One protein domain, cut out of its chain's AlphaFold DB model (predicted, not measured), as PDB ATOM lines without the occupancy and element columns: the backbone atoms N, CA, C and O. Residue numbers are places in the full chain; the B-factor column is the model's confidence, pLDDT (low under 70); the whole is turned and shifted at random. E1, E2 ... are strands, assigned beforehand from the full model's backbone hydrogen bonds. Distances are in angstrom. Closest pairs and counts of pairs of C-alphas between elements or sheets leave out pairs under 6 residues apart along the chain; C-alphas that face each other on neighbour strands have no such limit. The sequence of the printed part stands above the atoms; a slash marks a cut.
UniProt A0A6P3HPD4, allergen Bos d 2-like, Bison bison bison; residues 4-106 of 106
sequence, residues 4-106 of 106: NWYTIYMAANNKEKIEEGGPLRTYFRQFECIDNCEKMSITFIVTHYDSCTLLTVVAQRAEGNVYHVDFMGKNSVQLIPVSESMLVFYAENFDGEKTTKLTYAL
ATOM      1  N   ASN A   4      59.835 -14.080 -26.646       98.19
ATOM      2  CA  ASN A   4      58.770 -14.096 -25.654       98.19
ATOM      3  C   ASN A   4      58.861 -12.844 -24.782       98.19
ATOM      4  O   ASN A   4      59.922 -12.545 -24.242       98.19
ATOM      5  N   TRP A   5      57.738 -12.150 -24.637       98.06
ATOM      6  CA  TRP A   5      57.614 -10.910 -23.873       98.06
ATOM      7  C   TRP A   5      56.381 -10.998 -22.992       98.06
ATOM      8  O   TRP A   5      55.349 -11.493 -23.448       98.06
ATOM      9  N   TYR A   6      56.467 -10.516 -21.754       98.00
ATOM     10  CA  TYR A   6      55.389 -10.647 -20.776       98.00
ATOM     11  C   TYR A   6      55.071  -9.291 -20.170       98.00
ATOM     12  O   TYR A   6      55.948  -8.632 -19.634       98.00
ATOM     13  N   THR A   7      53.803  -8.885 -20.200       98.25
ATOM     14  CA  THR A   7      53.390  -7.612 -19.601       98.25
ATOM     15  C   THR A   7      53.704  -7.577 -18.101       98.25
ATOM     16  O   THR A   7      53.148  -8.369 -17.340       98.25
ATOM     17  N   ILE A   8      54.542  -6.624 -17.684       98.12
ATOM     18  CA  ILE A   8      54.887  -6.341 -16.283       98.12
ATOM     19  C   ILE A   8      54.058  -5.159 -15.771       98.12
ATOM     20  O   ILE A   8      53.422  -5.245 -14.723       98.12
ATOM     21  N   TYR A   9      54.023  -4.066 -16.539       97.81
ATOM     22  CA  TYR A   9      53.267  -2.856 -16.203       97.81
ATOM     23  C   TYR A   9      52.454  -2.352 -17.388       97.81
ATOM     24  O   TYR A   9      52.828  -2.551 -18.541       97.81
ATOM     25  N   MET A  10      51.360  -1.659 -17.073       98.19
ATOM     26  CA  MET A  10      50.474  -0.985 -18.018       98.19
ATOM     27  C   MET A  10      50.160   0.411 -17.492       98.19
ATOM     28  O   MET A  10      49.795   0.569 -16.326       98.19
ATOM     29  N   ALA A  11      50.260   1.414 -18.353       98.56
ATOM     30  CA  ALA A  11      49.819   2.772 -18.082       98.56
ATOM     31  C   ALA A  11      48.994   3.278 -19.264       98.56
ATOM     32  O   ALA A  11      49.315   2.992 -20.417       98.56
ATOM     33  N   ALA A  12      47.935   4.031 -18.976       98.44
ATOM     34  CA  ALA A  12      47.116   4.674 -19.990       98.44
ATOM     35  C   ALA A  12      46.612   6.026 -19.488       98.44
ATOM     36  O   ALA A  12      46.304   6.173 -18.305       98.44
ATOM     37  N   ASN A  13      46.474   6.999 -20.389       98.44
ATOM     38  CA  ASN A  13      45.798   8.263 -20.065       98.44
ATOM     39  C   ASN A  13      44.279   8.083 -19.863       98.44
ATOM     40  O   ASN A  13      43.648   8.895 -19.196       98.44
ATOM     41  N   ASN A  14      43.717   7.005 -20.410       98.00
ATOM     42  CA  ASN A  14      42.336   6.580 -20.233       98.00
ATOM     43  C   ASN A  14      42.331   5.260 -19.464       98.00
ATOM     44  O   ASN A  14      42.413   4.178 -20.049       98.00
ATOM     45  N   LYS A  15      42.353   5.373 -18.134       97.25
ATOM     46  CA  LYS A  15      42.613   4.262 -17.214       97.25
ATOM     47  C   LYS A  15      41.641   3.094 -17.411       97.25
ATOM     48  O   LYS A  15      42.069   1.945 -17.395       97.25
ATOM     49  N   GLU A  16      40.373   3.379 -17.681       96.50
ATOM     50  CA  GLU A  16      39.313   2.383 -17.858       96.50
ATOM     51  C   GLU A  16      39.578   1.412 -19.023       96.50
ATOM     52  O   GLU A  16      39.068   0.296 -19.036       96.50
ATOM     53  N   LYS A  17      40.425   1.792 -19.993       96.75
ATOM     54  CA  LYS A  17      40.798   0.913 -21.112       96.75
ATOM     55  C   LYS A  17      41.721  -0.235 -20.699       96.75
ATOM     56  O   LYS A  17      41.784  -1.227 -21.424       96.75
ATOM     57  N   ILE A  18      42.419  -0.104 -19.568       96.69
ATOM     58  CA  ILE A  18      43.383  -1.089 -19.045       96.69
ATOM     59  C   ILE A  18      43.010  -1.637 -17.661       96.69
ATOM     60  O   ILE A  18      43.748  -2.457 -17.111       96.69
ATOM     61  N   GLU A  19      41.900  -1.190 -17.074       95.75
ATOM     62  CA  GLU A  19      41.320  -1.809 -15.877       95.75
ATOM     63  C   GLU A  19      40.780  -3.213 -16.191       95.75
ATOM     64  O   GLU A  19      40.788  -3.663 -17.337       95.75
ATOM     65  N   GLU A  20      40.381  -3.958 -15.163       92.88
ATOM     66  CA  GLU A  20      39.816  -5.297 -15.345       92.88
ATOM     67  C   GLU A  20      38.573  -5.254 -16.250       92.88
ATOM     68  O   GLU A  20      37.695  -4.411 -16.080       92.88
ATOM     69  N   GLY A  21      38.534  -6.126 -17.263       90.62
ATOM     70  CA  GLY A  21      37.520  -6.094 -18.327       90.62
ATOM     71  C   GLY A  21      37.731  -5.010 -19.395       90.62
ATOM     72  O   GLY A  21      36.967  -4.952 -20.359       90.62
ATOM     73  N   GLY A  22      38.762  -4.171 -19.255       94.38
ATOM     74  CA  GLY A  22      39.135  -3.153 -20.230       94.38
ATOM     75  C   GLY A  22      39.651  -3.770 -21.541       94.38
ATOM     76  O   GLY A  22      40.472  -4.690 -21.508       94.38
ATOM     77  N   PRO A  23      39.232  -3.254 -22.712       94.88
ATOM     78  CA  PRO A  23      39.500  -3.884 -24.009       94.88
ATOM     79  C   PRO A  23      40.976  -3.854 -24.426       94.88
ATOM     80  O   PRO A  23      41.379  -4.608 -25.308       94.88
ATOM     81  N   LEU A  24      41.781  -2.981 -23.814       96.56
ATOM     82  CA  LEU A  24      43.211  -2.833 -24.089       96.56
ATOM     83  C   LEU A  24      44.065  -3.404 -22.950       96.56
ATOM     84  O   LEU A  24      45.274  -3.211 -22.933       96.56
ATOM     85  N   ARG A  25      43.476  -4.126 -21.991       96.50
ATOM     86  CA  ARG A  25      44.237  -4.841 -20.963       96.50
ATOM     87  C   ARG A  25      44.836  -6.121 -21.556       96.50
ATOM     88  O   ARG A  25      44.271  -7.207 -21.430       96.50
ATOM     89  N   THR A  26      45.971  -5.978 -22.235       96.81
ATOM     90  CA  THR A  26      46.638  -7.070 -22.955       96.81
ATOM     91  C   THR A  26      47.808  -7.661 -22.169       96.81
ATOM     92  O   THR A  26      48.659  -6.970 -21.599       96.81
ATOM     93  N   TYR A  27      47.882  -8.989 -22.173       97.69
ATOM     94  CA  TYR A  27      48.981  -9.750 -21.590       97.69
ATOM     95  C   TYR A  27      49.805 -10.375 -22.709       97.69
ATOM     96  O   TYR A  27      49.469 -11.450 -23.210       97.69
ATOM     97  N   PHE A  28      50.872  -9.694 -23.121       98.38
ATOM     98  CA  PHE A  28      51.727 -10.140 -24.217       98.38
ATOM     99  C   PHE A  28      52.391 -11.488 -23.924       98.38
ATOM    100  O   PHE A  28      52.568 -11.870 -22.761       98.38
ATOM    101  N   ARG A  29      52.682 -12.238 -24.992       98.31
ATOM    102  CA  ARG A  29      53.311 -13.564 -24.921       98.31
ATOM    103  C   ARG A  29      54.464 -13.730 -25.896       98.31
ATOM    104  O   ARG A  29      55.513 -14.209 -25.485       98.31
ATOM    105  N   GLN A  30      54.283 -13.350 -27.156       98.31
ATOM    106  CA  GLN A  30      55.296 -13.580 -28.184       98.31
ATOM    107  C   GLN A  30      55.205 -12.538 -29.288       98.31
ATOM    108  O   GLN A  30      54.111 -12.284 -29.793       98.31
ATOM    109  N   PHE A  31      56.354 -11.988 -29.677       97.88
ATOM    110  CA  PHE A  31      56.514 -11.159 -30.871       97.88
ATOM    111  C   PHE A  31      57.359 -11.902 -31.901       97.88
ATOM    112  O   PHE A  31      58.361 -12.528 -31.547       97.88
ATOM    113  N   GLU A  32      56.987 -11.803 -33.173       98.19
ATOM    114  CA  GLU A  32      57.715 -12.421 -34.279       98.19
ATOM    115  C   GLU A  32      57.761 -11.497 -35.496       98.19
ATOM    116  O   GLU A  32      56.731 -11.088 -36.036       98.19
ATOM    117  N   CYS A  33      58.977 -11.168 -35.937       96.56
ATOM    118  CA  CYS A  33      59.180 -10.470 -37.197       96.56
ATOM    119  C   CYS A  33      58.861 -11.371 -38.390       96.56
ATOM    120  O   CYS A  33      59.379 -12.481 -38.496       96.56
ATOM    121  N   ILE A  34      58.110 -10.827 -39.339       97.50
ATOM    122  CA  ILE A  34      57.800 -11.437 -40.630       97.50
ATOM    123  C   ILE A  34      58.374 -10.525 -41.719       97.50
ATOM    124  O   ILE A  34      58.331  -9.301 -41.581       97.50
ATOM    125  N   ASP A  35      58.928 -11.111 -42.783       95.81
ATOM    126  CA  ASP A  35      59.460 -10.387 -43.946       95.81
ATOM    127  C   ASP A  35      60.451  -9.269 -43.547       95.81
ATOM    128  O   ASP A  35      60.201  -8.093 -43.781       95.81
ATOM    129  N   ASN A  36      61.563  -9.612 -42.879       92.56
ATOM    130  CA  ASN A  36      62.541  -8.637 -42.351       92.56
ATOM    131  C   ASN A  36      61.927  -7.553 -41.438       92.56
ATOM    132  O   ASN A  36      62.382  -6.411 -41.414       92.56
ATOM    133  N   CYS A  37      60.915  -7.933 -40.651       94.00
ATOM    134  CA  CYS A  37      60.169  -7.055 -39.746       94.00
ATOM    135  C   CYS A  37      59.326  -5.975 -40.454       94.00
ATOM    136  O   CYS A  37      58.887  -5.036 -39.785       94.00
ATOM    137  N   GLU A  38      59.044  -6.107 -41.755       96.38
ATOM    138  CA  GLU A  38      58.004  -5.309 -42.430       96.38
ATOM    139  C   GLU A  38      56.608  -5.621 -41.874       96.38
ATOM    140  O   GLU A  38      55.698  -4.793 -41.912       96.38
ATOM    141  N   LYS A  39      56.454  -6.801 -41.271       97.50
ATOM    142  CA  LYS A  39      55.309  -7.174 -40.444       97.50
ATOM    143  C   LYS A  39      55.779  -7.680 -39.090       97.50
ATOM    144  O   LYS A  39      56.852  -8.271 -38.966       97.50
ATOM    145  N   MET A  40      54.944  -7.491 -38.079       97.38
ATOM    146  CA  MET A  40      55.149  -8.031 -36.741       97.38
ATOM    147  C   MET A  40      53.914  -8.822 -36.326       97.38
ATOM    148  O   MET A  40      52.830  -8.255 -36.197       97.38
ATOM    149  N   SER A  41      54.077 -10.120 -36.101       98.25
ATOM    150  CA  SER A  41      53.077 -10.928 -35.409       98.25
ATOM    151  C   SER A  41      53.187 -10.675 -33.909       98.25
ATOM    152  O   SER A  41      54.279 -10.727 -33.339       98.25
ATOM    153  N   ILE A  42      52.064 -10.358 -33.274       98.38
ATOM    154  CA  ILE A  42      51.973 -10.007 -31.859       98.38
ATOM    155  C   ILE A  42      50.917 -10.912 -31.232       98.38
ATOM    156  O   ILE A  42      49.722 -10.759 -31.492       98.38
ATOM    157  N   THR A  43      51.362 -11.835 -30.386       98.69
ATOM    158  CA  THR A  43      50.497 -12.758 -29.648       98.69
ATOM    159  C   THR A  43      50.332 -12.297 -28.204       98.69
ATOM    160  O   THR A  43      51.315 -12.038 -27.500       98.69
ATOM    161  N   PHE A  44      49.086 -12.206 -27.747       98.31
ATOM    162  CA  PHE A  44      48.725 -11.751 -26.407       98.31
ATOM    163  C   PHE A  44      47.413 -12.374 -25.932       98.31
ATOM    164  O   PHE A  44      46.631 -12.906 -26.713       98.31
ATOM    165  N   ILE A  45      47.174 -12.308 -24.627       97.38
ATOM    166  CA  ILE A  45      45.918 -12.720 -24.005       97.38
ATOM    167  C   ILE A  45      45.111 -11.472 -23.660       97.38
ATOM    168  O   ILE A  45      45.664 -10.500 -23.141       97.38
ATOM    169  N   VAL A  46      43.805 -11.523 -23.902       94.81
ATOM    170  CA  VAL A  46      42.829 -10.579 -23.348       94.81
ATOM    171  C   VAL A  46      41.913 -11.295 -22.374       94.81
ATOM    172  O   VAL A  46      41.542 -12.451 -22.591       94.81
ATOM    173  N   THR A  47      41.566 -10.610 -21.291       87.56
ATOM    174  CA  THR A  47      40.668 -11.127 -20.257       87.56
ATOM    175  C   THR A  47      39.351 -10.375 -20.306       87.56
ATOM    176  O   THR A  47      39.332  -9.162 -20.090       87.56
ATOM    177  N   HIS A  48      38.259 -11.091 -20.551       79.81
ATOM    178  CA  HIS A  48      36.901 -10.568 -20.435       79.81
ATOM    179  C   HIS A  48      36.138 -11.426 -19.427       79.81
ATOM    180  O   HIS A  48      35.805 -12.577 -19.724       79.81
ATOM    181  N   TYR A  49      35.877 -10.847 -18.249       73.81
ATOM    182  CA  TYR A  49      35.285 -11.536 -17.098       73.81
ATOM    183  C   TYR A  49      36.005 -12.869 -16.822       73.81
ATOM    184  O   TYR A  49      37.212 -12.871 -16.597       73.81
ATOM    185  N   ASP A  50      35.298 -13.995 -16.925       77.75
ATOM    186  CA  ASP A  50      35.808 -15.330 -16.592       77.75
ATOM    187  C   ASP A  50      36.518 -16.036 -17.760       77.75
ATOM    188  O   ASP A  50      36.811 -17.231 -17.690       77.75
ATOM    189  N   SER A  51      36.782 -15.330 -18.866       86.38
ATOM    190  CA  SER A  51      37.395 -15.912 -20.064       86.38
ATOM    191  C   SER A  51      38.730 -15.259 -20.423       86.38
ATOM    192  O   SER A  51      38.881 -14.035 -20.420       86.38
ATOM    193  N   CYS A  52      39.706 -16.108 -20.752       92.12
ATOM    194  CA  CYS A  52      41.000 -15.718 -21.300       92.12
ATOM    195  C   CYS A  52      41.060 -16.136 -22.769       92.12
ATOM    196  O   CYS A  52      40.995 -17.328 -23.071       92.12
ATOM    197  N   THR A  53      41.244 -15.176 -23.670       95.00
ATOM    198  CA  THR A  53      41.351 -15.445 -25.108       95.00
ATOM    199  C   THR A  53      42.761 -15.131 -25.578       95.00
ATOM    200  O   THR A  53      43.217 -13.995 -25.451       95.00
ATOM    201  N   LEU A  54      43.451 -16.135 -26.125       97.25
ATOM    202  CA  LEU A  54      44.724 -15.952 -26.819       97.25
ATOM    203  C   LEU A  54      44.445 -15.441 -28.234       97.25
ATOM    204  O   LEU A  54      43.726 -16.085 -28.997       97.25
ATOM    205  N   LEU A  55      45.014 -14.293 -28.575       97.69
ATOM    206  CA  LEU A  55      44.872 -13.643 -29.869       97.69
ATOM    207  C   LEU A  55      46.246 -13.411 -30.485       97.69
ATOM    208  O   LEU A  55      47.215 -13.126 -29.780       97.69
ATOM    209  N   THR A  56      46.298 -13.468 -31.811       98.38
ATOM    210  CA  THR A  56      47.456 -13.056 -32.600       98.38
ATOM    211  C   THR A  56      46.997 -12.039 -33.629       98.38
ATOM    212  O   THR A  56      46.053 -12.289 -34.380       98.38
ATOM    213  N   VAL A  57      47.667 -10.893 -33.663       98.19
ATOM    214  CA  VAL A  57      47.449  -9.846 -34.667       98.19
ATOM    215  C   VAL A  57      48.725  -9.639 -35.467       98.19
ATOM    216  O   VAL A  57      49.823  -9.855 -34.957       98.19
ATOM    217  N   VAL A  58      48.588  -9.196 -36.714       98.19
ATOM    218  CA  VAL A  58      49.732  -8.864 -37.568       98.19
ATOM    219  C   VAL A  58      49.738  -7.362 -37.801       98.19
ATOM    220  O   VAL A  58      48.847  -6.824 -38.457       98.19
ATOM    221  N   ALA A  59      50.743  -6.693 -37.248       98.06
ATOM    222  CA  ALA A  59      50.963  -5.270 -37.422       98.06
ATOM    223  C   ALA A  59      51.842  -5.015 -38.652       98.06
ATOM    224  O   ALA A  59      52.834  -5.713 -38.868       98.06
ATOM    225  N   GLN A  60      51.484  -4.018 -39.454       98.25
ATOM    226  CA  GLN A  60      52.211  -3.618 -40.660       98.25
ATOM    227  C   GLN A  60      53.148  -2.468 -40.326       98.25
ATOM    228  O   GLN A  60      52.728  -1.505 -39.684       98.25
ATOM    229  N   ARG A  61      54.406  -2.545 -40.748       96.62
ATOM    230  CA  ARG A  61      55.365  -1.463 -40.539       96.62
ATOM    231  C   ARG A  61      54.928  -0.222 -41.317       96.62
ATOM    232  O   ARG A  61      54.485  -0.320 -42.457       96.62
ATOM    233  N   ALA A  62      55.044   0.935 -40.680       93.44
ATOM    234  CA  ALA A  62      54.788   2.228 -41.298       93.44
ATOM    235  C   ALA A  62      56.115   2.924 -41.620       93.44
ATOM    236  O   ALA A  62      56.605   2.850 -42.741       93.44
ATOM    237  N   GLU A  63      56.736   3.544 -40.617       89.44
ATOM    238  CA  GLU A  63      58.032   4.209 -40.732       89.44
ATOM    239  C   GLU A  63      58.888   3.903 -39.496       89.44
ATOM    240  O   GLU A  63      58.399   3.871 -38.364       89.44
ATOM    241  N   GLY A  64      60.184   3.653 -39.696       86.25
ATOM    242  CA  GLY A  64      61.104   3.355 -38.598       86.25
ATOM    243  C   GLY A  64      60.676   2.118 -37.799       86.25
ATOM    244  O   GLY A  64      60.590   1.026 -38.356       86.25
ATOM    245  N   ASN A  65      60.422   2.280 -36.498       86.31
ATOM    246  CA  ASN A  65      59.964   1.208 -35.596       86.31
ATOM    247  C   ASN A  65      58.472   1.335 -35.239       86.31
ATOM    248  O   ASN A  65      58.040   0.824 -34.201       86.31
ATOM    249  N   VAL A  66      57.707   2.056 -36.064       95.75
ATOM    250  CA  VAL A  66      56.265   2.237 -35.901       95.75
ATOM    251  C   VAL A  66      55.509   1.223 -36.755       95.75
ATOM    252  O   VAL A  66      55.834   1.014 -37.924       95.75
ATOM    253  N   TYR A  67      54.482   0.615 -36.166       98.00
ATOM    254  CA  TYR A  67      53.605  -0.365 -36.790       98.00
ATOM    255  C   TYR A  67      52.134   0.035 -36.640       98.00
ATOM    256  O   TYR A  67      51.735   0.592 -35.618       98.00
ATOM    257  N   HIS A  68      51.313  -0.304 -37.628       98.38
ATOM    258  CA  HIS A  68      49.865  -0.132 -37.599       98.38
ATOM    259  C   HIS A  68      49.142  -1.469 -37.491       98.38
ATOM    260  O   HIS A  68      49.490  -2.430 -38.180       98.38
ATOM    261  N   VAL A  69      48.124  -1.527 -36.634       98.19
ATOM    262  CA  VAL A  69      47.306  -2.729 -36.445       98.19
ATOM    263  C   VAL A  69      45.891  -2.392 -35.992       98.19
ATOM    264  O   VAL A  69      45.681  -1.509 -35.154       98.19
ATOM    265  N   ASP A  70      44.924  -3.138 -36.515       97.62
ATOM    266  CA  ASP A  70      43.527  -3.039 -36.112       97.62
ATOM    267  C   ASP A  70      43.244  -4.018 -34.967       97.62
ATOM    268  O   ASP A  70      43.329  -5.237 -35.117       97.62
ATOM    269  N   PHE A  71      42.924  -3.467 -33.800       96.75
ATOM    270  CA  PHE A  71      42.487  -4.203 -32.620       96.75
ATOM    271  C   PHE A  71      41.766  -3.233 -31.684       96.75
ATOM    272  O   PHE A  71      42.381  -2.285 -31.192       96.75
ATOM    273  N   MET A  72      40.467  -3.457 -31.453       96.31
ATOM    274  CA  MET A  72      39.623  -2.569 -30.634       96.31
ATOM    275  C   MET A  72      39.782  -1.088 -31.026       96.31
ATOM    276  O   MET A  72      39.949  -0.216 -30.177       96.31
ATOM    277  N   GLY A  73      39.812  -0.825 -32.335       97.56
ATOM    278  CA  GLY A  73      40.202   0.458 -32.915       97.56
ATOM    279  C   GLY A  73      41.479   0.357 -33.749       97.56
ATOM    280  O   GLY A  73      42.008  -0.732 -33.986       97.56
ATOM    281  N   LYS A  74      41.964   1.512 -34.204       98.38
ATOM    282  CA  LYS A  74      43.208   1.634 -34.973       98.38
ATOM    283  C   LYS A  74      44.357   1.935 -34.028       98.38
ATOM    284  O   LYS A  74      44.262   2.881 -33.249       98.38
ATOM    285  N   ASN A  75      45.439   1.174 -34.116       98.50
ATOM    286  CA  ASN A  75      46.603   1.350 -33.255       98.50
ATOM    287  C   ASN A  75      47.818   1.779 -34.075       98.50
ATOM    288  O   ASN A  75      48.130   1.167 -35.096       98.50
ATOM    289  N   SER A  76      48.526   2.795 -33.591       98.31
ATOM    290  CA  SER A  76      49.908   3.091 -33.968       98.31
ATOM    291  C   SER A  76      50.812   2.674 -32.818       98.31
ATOM    292  O   SER A  76      50.648   3.164 -31.702       98.31
ATOM    293  N   VAL A  77      51.718   1.737 -33.065       98.00
ATOM    294  CA  VAL A  77      52.532   1.068 -32.049       98.00
ATOM    295  C   VAL A  77      53.997   1.343 -32.311       98.00
ATOM    296  O   VAL A  77      54.468   1.138 -33.423       98.00
ATOM    297  N   GLN A  78      54.739   1.719 -31.277       97.50
ATOM    298  CA  GLN A  78      56.187   1.833 -31.320       97.50
ATOM    299  C   GLN A  78      56.822   0.841 -30.347       97.50
ATOM    300  O   GLN A  78      56.481   0.799 -29.162       97.50
ATOM    301  N   LEU A  79      57.779   0.062 -30.851       95.06
ATOM    302  CA  LEU A  79      58.583  -0.856 -30.049       95.06
ATOM    303  C   LEU A  79      59.911  -0.181 -29.697       95.06
ATOM    304  O   LEU A  79      60.687   0.167 -30.591       95.06
ATOM    305  N   ILE A  80      60.166   0.016 -28.403       95.75
ATOM    306  CA  ILE A  80      61.315   0.767 -27.881       95.75
ATOM    307  C   ILE A  80      62.171  -0.176 -27.021       95.75
ATOM    308  O   ILE A  80      61.856  -0.387 -25.845       95.75
ATOM    309  N   PRO A  81      63.231  -0.788 -27.583       94.50
ATOM    310  CA  PRO A  81      64.136  -1.643 -26.820       94.50
ATOM    311  C   PRO A  81      64.839  -0.833 -25.727       94.50
ATOM    312  O   PRO A  81      65.456   0.189 -26.025       94.50
ATOM    313  N   VAL A  82      64.759  -1.292 -24.478       96.50
ATOM    314  CA  VAL A  82      65.451  -0.658 -23.339       96.50
ATOM    315  C   VAL A  82      66.700  -1.454 -22.966       96.50
ATOM    316  O   VAL A  82      67.749  -0.875 -22.694       96.50
ATOM    317  N   SER A  83      66.601  -2.783 -22.977       96.44
ATOM    318  CA  SER A  83      67.717  -3.716 -22.784       96.44
ATOM    319  C   SER A  83      67.400  -5.060 -23.452       96.44
ATOM    320  O   SER A  83      66.358  -5.203 -24.091       96.44
ATOM    321  N   GLU A  84      68.266  -6.061 -23.294       94.00
ATOM    322  CA  GLU A  84      67.990  -7.422 -23.781       94.00
ATOM    323  C   GLU A  84      66.752  -8.054 -23.128       94.00
ATOM    324  O   GLU A  84      66.072  -8.855 -23.762       94.00
ATOM    325  N   SER A  85      66.437  -7.672 -21.886       95.56
ATOM    326  CA  SER A  85      65.350  -8.251 -21.089       95.56
ATOM    327  C   SER A  85      64.209  -7.276 -20.802       95.56
ATOM    328  O   SER A  85      63.386  -7.561 -19.939       95.56
ATOM    329  N   MET A  86      64.192  -6.101 -21.443       96.62
ATOM    330  CA  MET A  86      63.138  -5.109 -21.236       96.62
ATOM    331  C   MET A  86      62.785  -4.393 -22.534       96.62
ATOM    332  O   MET A  86      63.652  -3.811 -23.202       96.62
ATOM    333  N   LEU A  87      61.493  -4.375 -22.842       97.19
ATOM    334  CA  LEU A  87      60.929  -3.708 -24.005       97.19
ATOM    335  C   LEU A  87      59.796  -2.785 -23.563       97.19
ATOM    336  O   LEU A  87      58.906  -3.178 -22.815       97.19
ATOM    337  N   VAL A  88      59.801  -1.550 -24.060       98.19
ATOM    338  CA  VAL A  88      58.650  -0.660 -23.916       98.19
ATOM    339  C   VAL A  88      57.817  -0.725 -25.189       98.19
ATOM    340  O   VAL A  88      58.315  -0.485 -26.291       98.19
ATOM    341  N   PHE A  89      56.538  -1.047 -25.030       97.88
ATOM    342  CA  PHE A  89      55.532  -0.991 -26.083       97.88
ATOM    343  C   PHE A  89      54.695   0.264 -25.862       97.88
ATOM    344  O   PHE A  89      53.917   0.341 -24.909       97.88
ATOM    345  N   TYR A  90      54.865   1.262 -26.721       98.50
ATOM    346  CA  TYR A  90      54.021   2.453 -26.726       98.50
ATOM    347  C   TYR A  90      52.939   2.299 -27.790       98.50
ATOM    348  O   TYR A  90      53.233   1.840 -28.893       98.50
ATOM    349  N   ALA A  91      51.702   2.683 -27.482       98.31
ATOM    350  CA  ALA A  91      50.621   2.657 -28.459       98.31
ATOM    351  C   ALA A  91      49.705   3.871 -28.360       98.31
ATOM    352  O   ALA A  91      49.359   4.318 -27.269       98.31
ATOM    353  N   GLU A  92      49.247   4.344 -29.511       98.62
ATOM    354  CA  GLU A  92      48.121   5.263 -29.632       98.62
ATOM    355  C   GLU A  92      46.964   4.518 -30.296       98.62
ATOM    356  O   GLU A  92      47.045   4.146 -31.467       98.62
ATOM    357  N   ASN A  93      45.907   4.261 -29.527       98.75
ATOM    358  CA  ASN A  93      44.690   3.590 -29.971       98.75
ATOM    359  C   ASN A  93      43.589   4.627 -30.205       98.75
ATOM    360  O   ASN A  93      43.250   5.363 -29.280       98.75
ATOM    361  N   PHE A  94      43.016   4.669 -31.404       98.56
ATOM    362  CA  PHE A  94      41.803   5.428 -31.698       98.56
ATOM    363  C   PHE A  94      40.629   4.467 -31.880       98.56
ATOM    364  O   PHE A  94      40.604   3.685 -32.835       98.56
ATOM    365  N   ASP A  95      39.655   4.535 -30.975       97.00
ATOM    366  CA  ASP A  95      38.490   3.637 -30.947       97.00
ATOM    367  C   ASP A  95      37.305   4.125 -31.800       97.00
ATOM    368  O   ASP A  95      36.273   3.463 -31.860       97.00
ATOM    369  N   GLY A  96      37.464   5.257 -32.493       97.00
ATOM    370  CA  GLY A  96      36.402   5.930 -33.243       97.00
ATOM    371  C   GLY A  96      35.878   7.187 -32.549       97.00
ATOM    372  O   GLY A  96      35.327   8.054 -33.224       97.00
ATOM    373  N   GLU A  97      36.112   7.329 -31.243       95.81
ATOM    374  CA  GLU A  97      35.668   8.481 -30.454       95.81
ATOM    375  C   GLU A  97      36.840   9.191 -29.782       95.81
ATOM    376  O   GLU A  97      37.000  10.405 -29.939       95.81
ATOM    377  N   LYS A  98      37.700   8.454 -29.066       96.44
ATOM    378  CA  LYS A  98      38.866   9.031 -28.393       96.44
ATOM    379  C   LYS A  98      40.157   8.299 -28.695       96.44
ATOM    380  O   LYS A  98      40.201   7.117 -29.017       96.44
ATOM    381  N   THR A  99      41.243   9.043 -28.520       98.50
ATOM    382  CA  THR A  99      42.590   8.482 -28.556       98.50
ATOM    383  C   THR A  99      43.046   8.127 -27.145       98.50
ATOM    384  O   THR A  99      43.033   8.965 -26.238       98.50
ATOM    385  N   THR A 100      43.478   6.885 -26.970       98.62
ATOM    386  CA  THR A 100      44.107   6.372 -25.757       98.62
ATOM    387  C   THR A 100      45.586   6.140 -26.011       98.62
ATOM    388  O   THR A 100      45.956   5.406 -26.920       98.62
ATOM    389  N   LYS A 101      46.429   6.762 -25.191       98.75
ATOM    390  CA  LYS A 101      47.879   6.568 -25.195       98.75
ATOM    391  C   LYS A 101      48.226   5.545 -24.133       98.75
ATOM    392  O   LYS A 101      47.855   5.737 -22.975       98.75
ATOM    393  N   LEU A 102      48.904   4.477 -24.534       98.25
ATOM    394  CA  LEU A 102      49.237   3.330 -23.699       98.25
ATOM    395  C   LEU A 102      50.742   3.136 -23.650       98.25
ATOM    396  O   LEU A 102      51.459   3.386 -24.618       98.25
ATOM    397  N   THR A 103      51.222   2.651 -22.520       98.62
ATOM    398  CA  THR A 103      52.599   2.201 -22.353       98.62
ATOM    399  C   THR A 103      52.584   0.883 -21.609       98.62
ATOM    400  O   THR A 103      51.986   0.785 -20.537       98.62
ATOM    401  N   TYR A 104      53.257  -0.114 -22.170       98.50
ATOM    402  CA  TYR A 104      53.491  -1.395 -21.526       98.50
ATOM    403  C   TYR A 104      54.987  -1.569 -21.319       98.50
ATOM    404  O   TYR A 104      55.772  -1.324 -22.237       98.50
ATOM    405  N   ALA A 105      55.367  -1.999 -20.121       98.38
ATOM    406  CA  ALA A 105      56.700  -2.525 -19.866       98.38
ATOM    407  C   ALA A 105      56.626  -4.048 -19.962       98.38
ATOM    408  O   ALA A 105      55.801  -4.653 -19.264       98.38
ATOM    409  N   LEU A 106      57.443  -4.625 -20.841       97.38
ATOM    410  CA  LEU A 106      57.518  -6.052 -21.148       97.38
ATOM    411  C   LEU A 106      58.892  -6.625 -20.814       97.38
ATOM    412  O   LEU A 106      59.877  -5.851 -20.898       97.38
TER     413      LEU A 106
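What this domain is: This is residues 4 to 106 of the 106 residues of the protein "allergen Bos d 2-like" of Bison bison bison (UniProt A0A6P3HPD4). A single sheet of eight strands curls like part of a barrel and folds back on itself, E1, E8, E7, E6 and E5 making one wall and E3 and E2 the wall facing it, with E4 as the hinge. The barrel is open: its edge strands E1 and E2 stay apart, and a long loop, residues 13 to 25, leads from one to the other. The printed part has 103 residues, with eight named strands, E1 to E8 in order along the chain, and no named helix; the class is all strand. The sheet's order is E1, E8, E7, E6, E5, E4, E3, E2, antiparallel throughout. The whole is compact, with a radius of gyration of the C-alphas of 12.9 A and spans of 37 by 28 by 23 A.

Where its parts are: E1, residues 9 to 12, begins with C-alpha 9 at (53.267, -2.856, -16.203). E2, residues 26 to 34, is 21.4 A long and bends by 68 degrees at residue 29. E3, residues 39 to 48, measures 27.4 A, and E4, residues 51 to 61, the longest strand by residues, 30.8 A; C-alpha 51 is at (37.395, -15.912, -20.064). E5, residues 66 to 70, is followed by E6, residues 74 to 83, 27.9 A, and E7, residues 86 to 94, 26.0 A. E8, residues 99 to 105, 19.9 A, ends with C-alpha 105 at (56.700, -2.525, -19.866).

How they stand to each other: The sheet is twisted. Edge strand E1 is the antiparallel neighbour of E8, with N 11 and O 103 2.9 A apart, within hydrogen-bond range. From E2 to E8 the strands form a meander, each the antiparallel neighbour of the one before, in six hairpins. Pairs within hydrogen-bond range are N 32 and O 41, 2.9 A, for E2 and E3; N 55 and O 44, 2.8 A, for E3 and E4; N 60 and O 68, 2.8 A, for E4 and E5; N 77 and O 67, 2.8 A, for E5 and E6; N 78 and O 90, 2.8 A, for E6 and E7; and N 102 and O 91, 2.8 A, for E7 and E8. E4 is staggered: it pairs with E3 over residues 51 to 60 and with E5 over residues 60 to 61. The directions of E4 and E5 stand at 131 degrees.

The domain as a whole: The two C-alphas farthest apart, those of Asp 50 and Gly 64, are 38.4 A apart. The printed part has no cut and ends at residue 106, the chain's last. The link from E1 to E2 is long; the other six are tight. The mean pLDDT of the printed part is 96.0, and no printed residue is under 70.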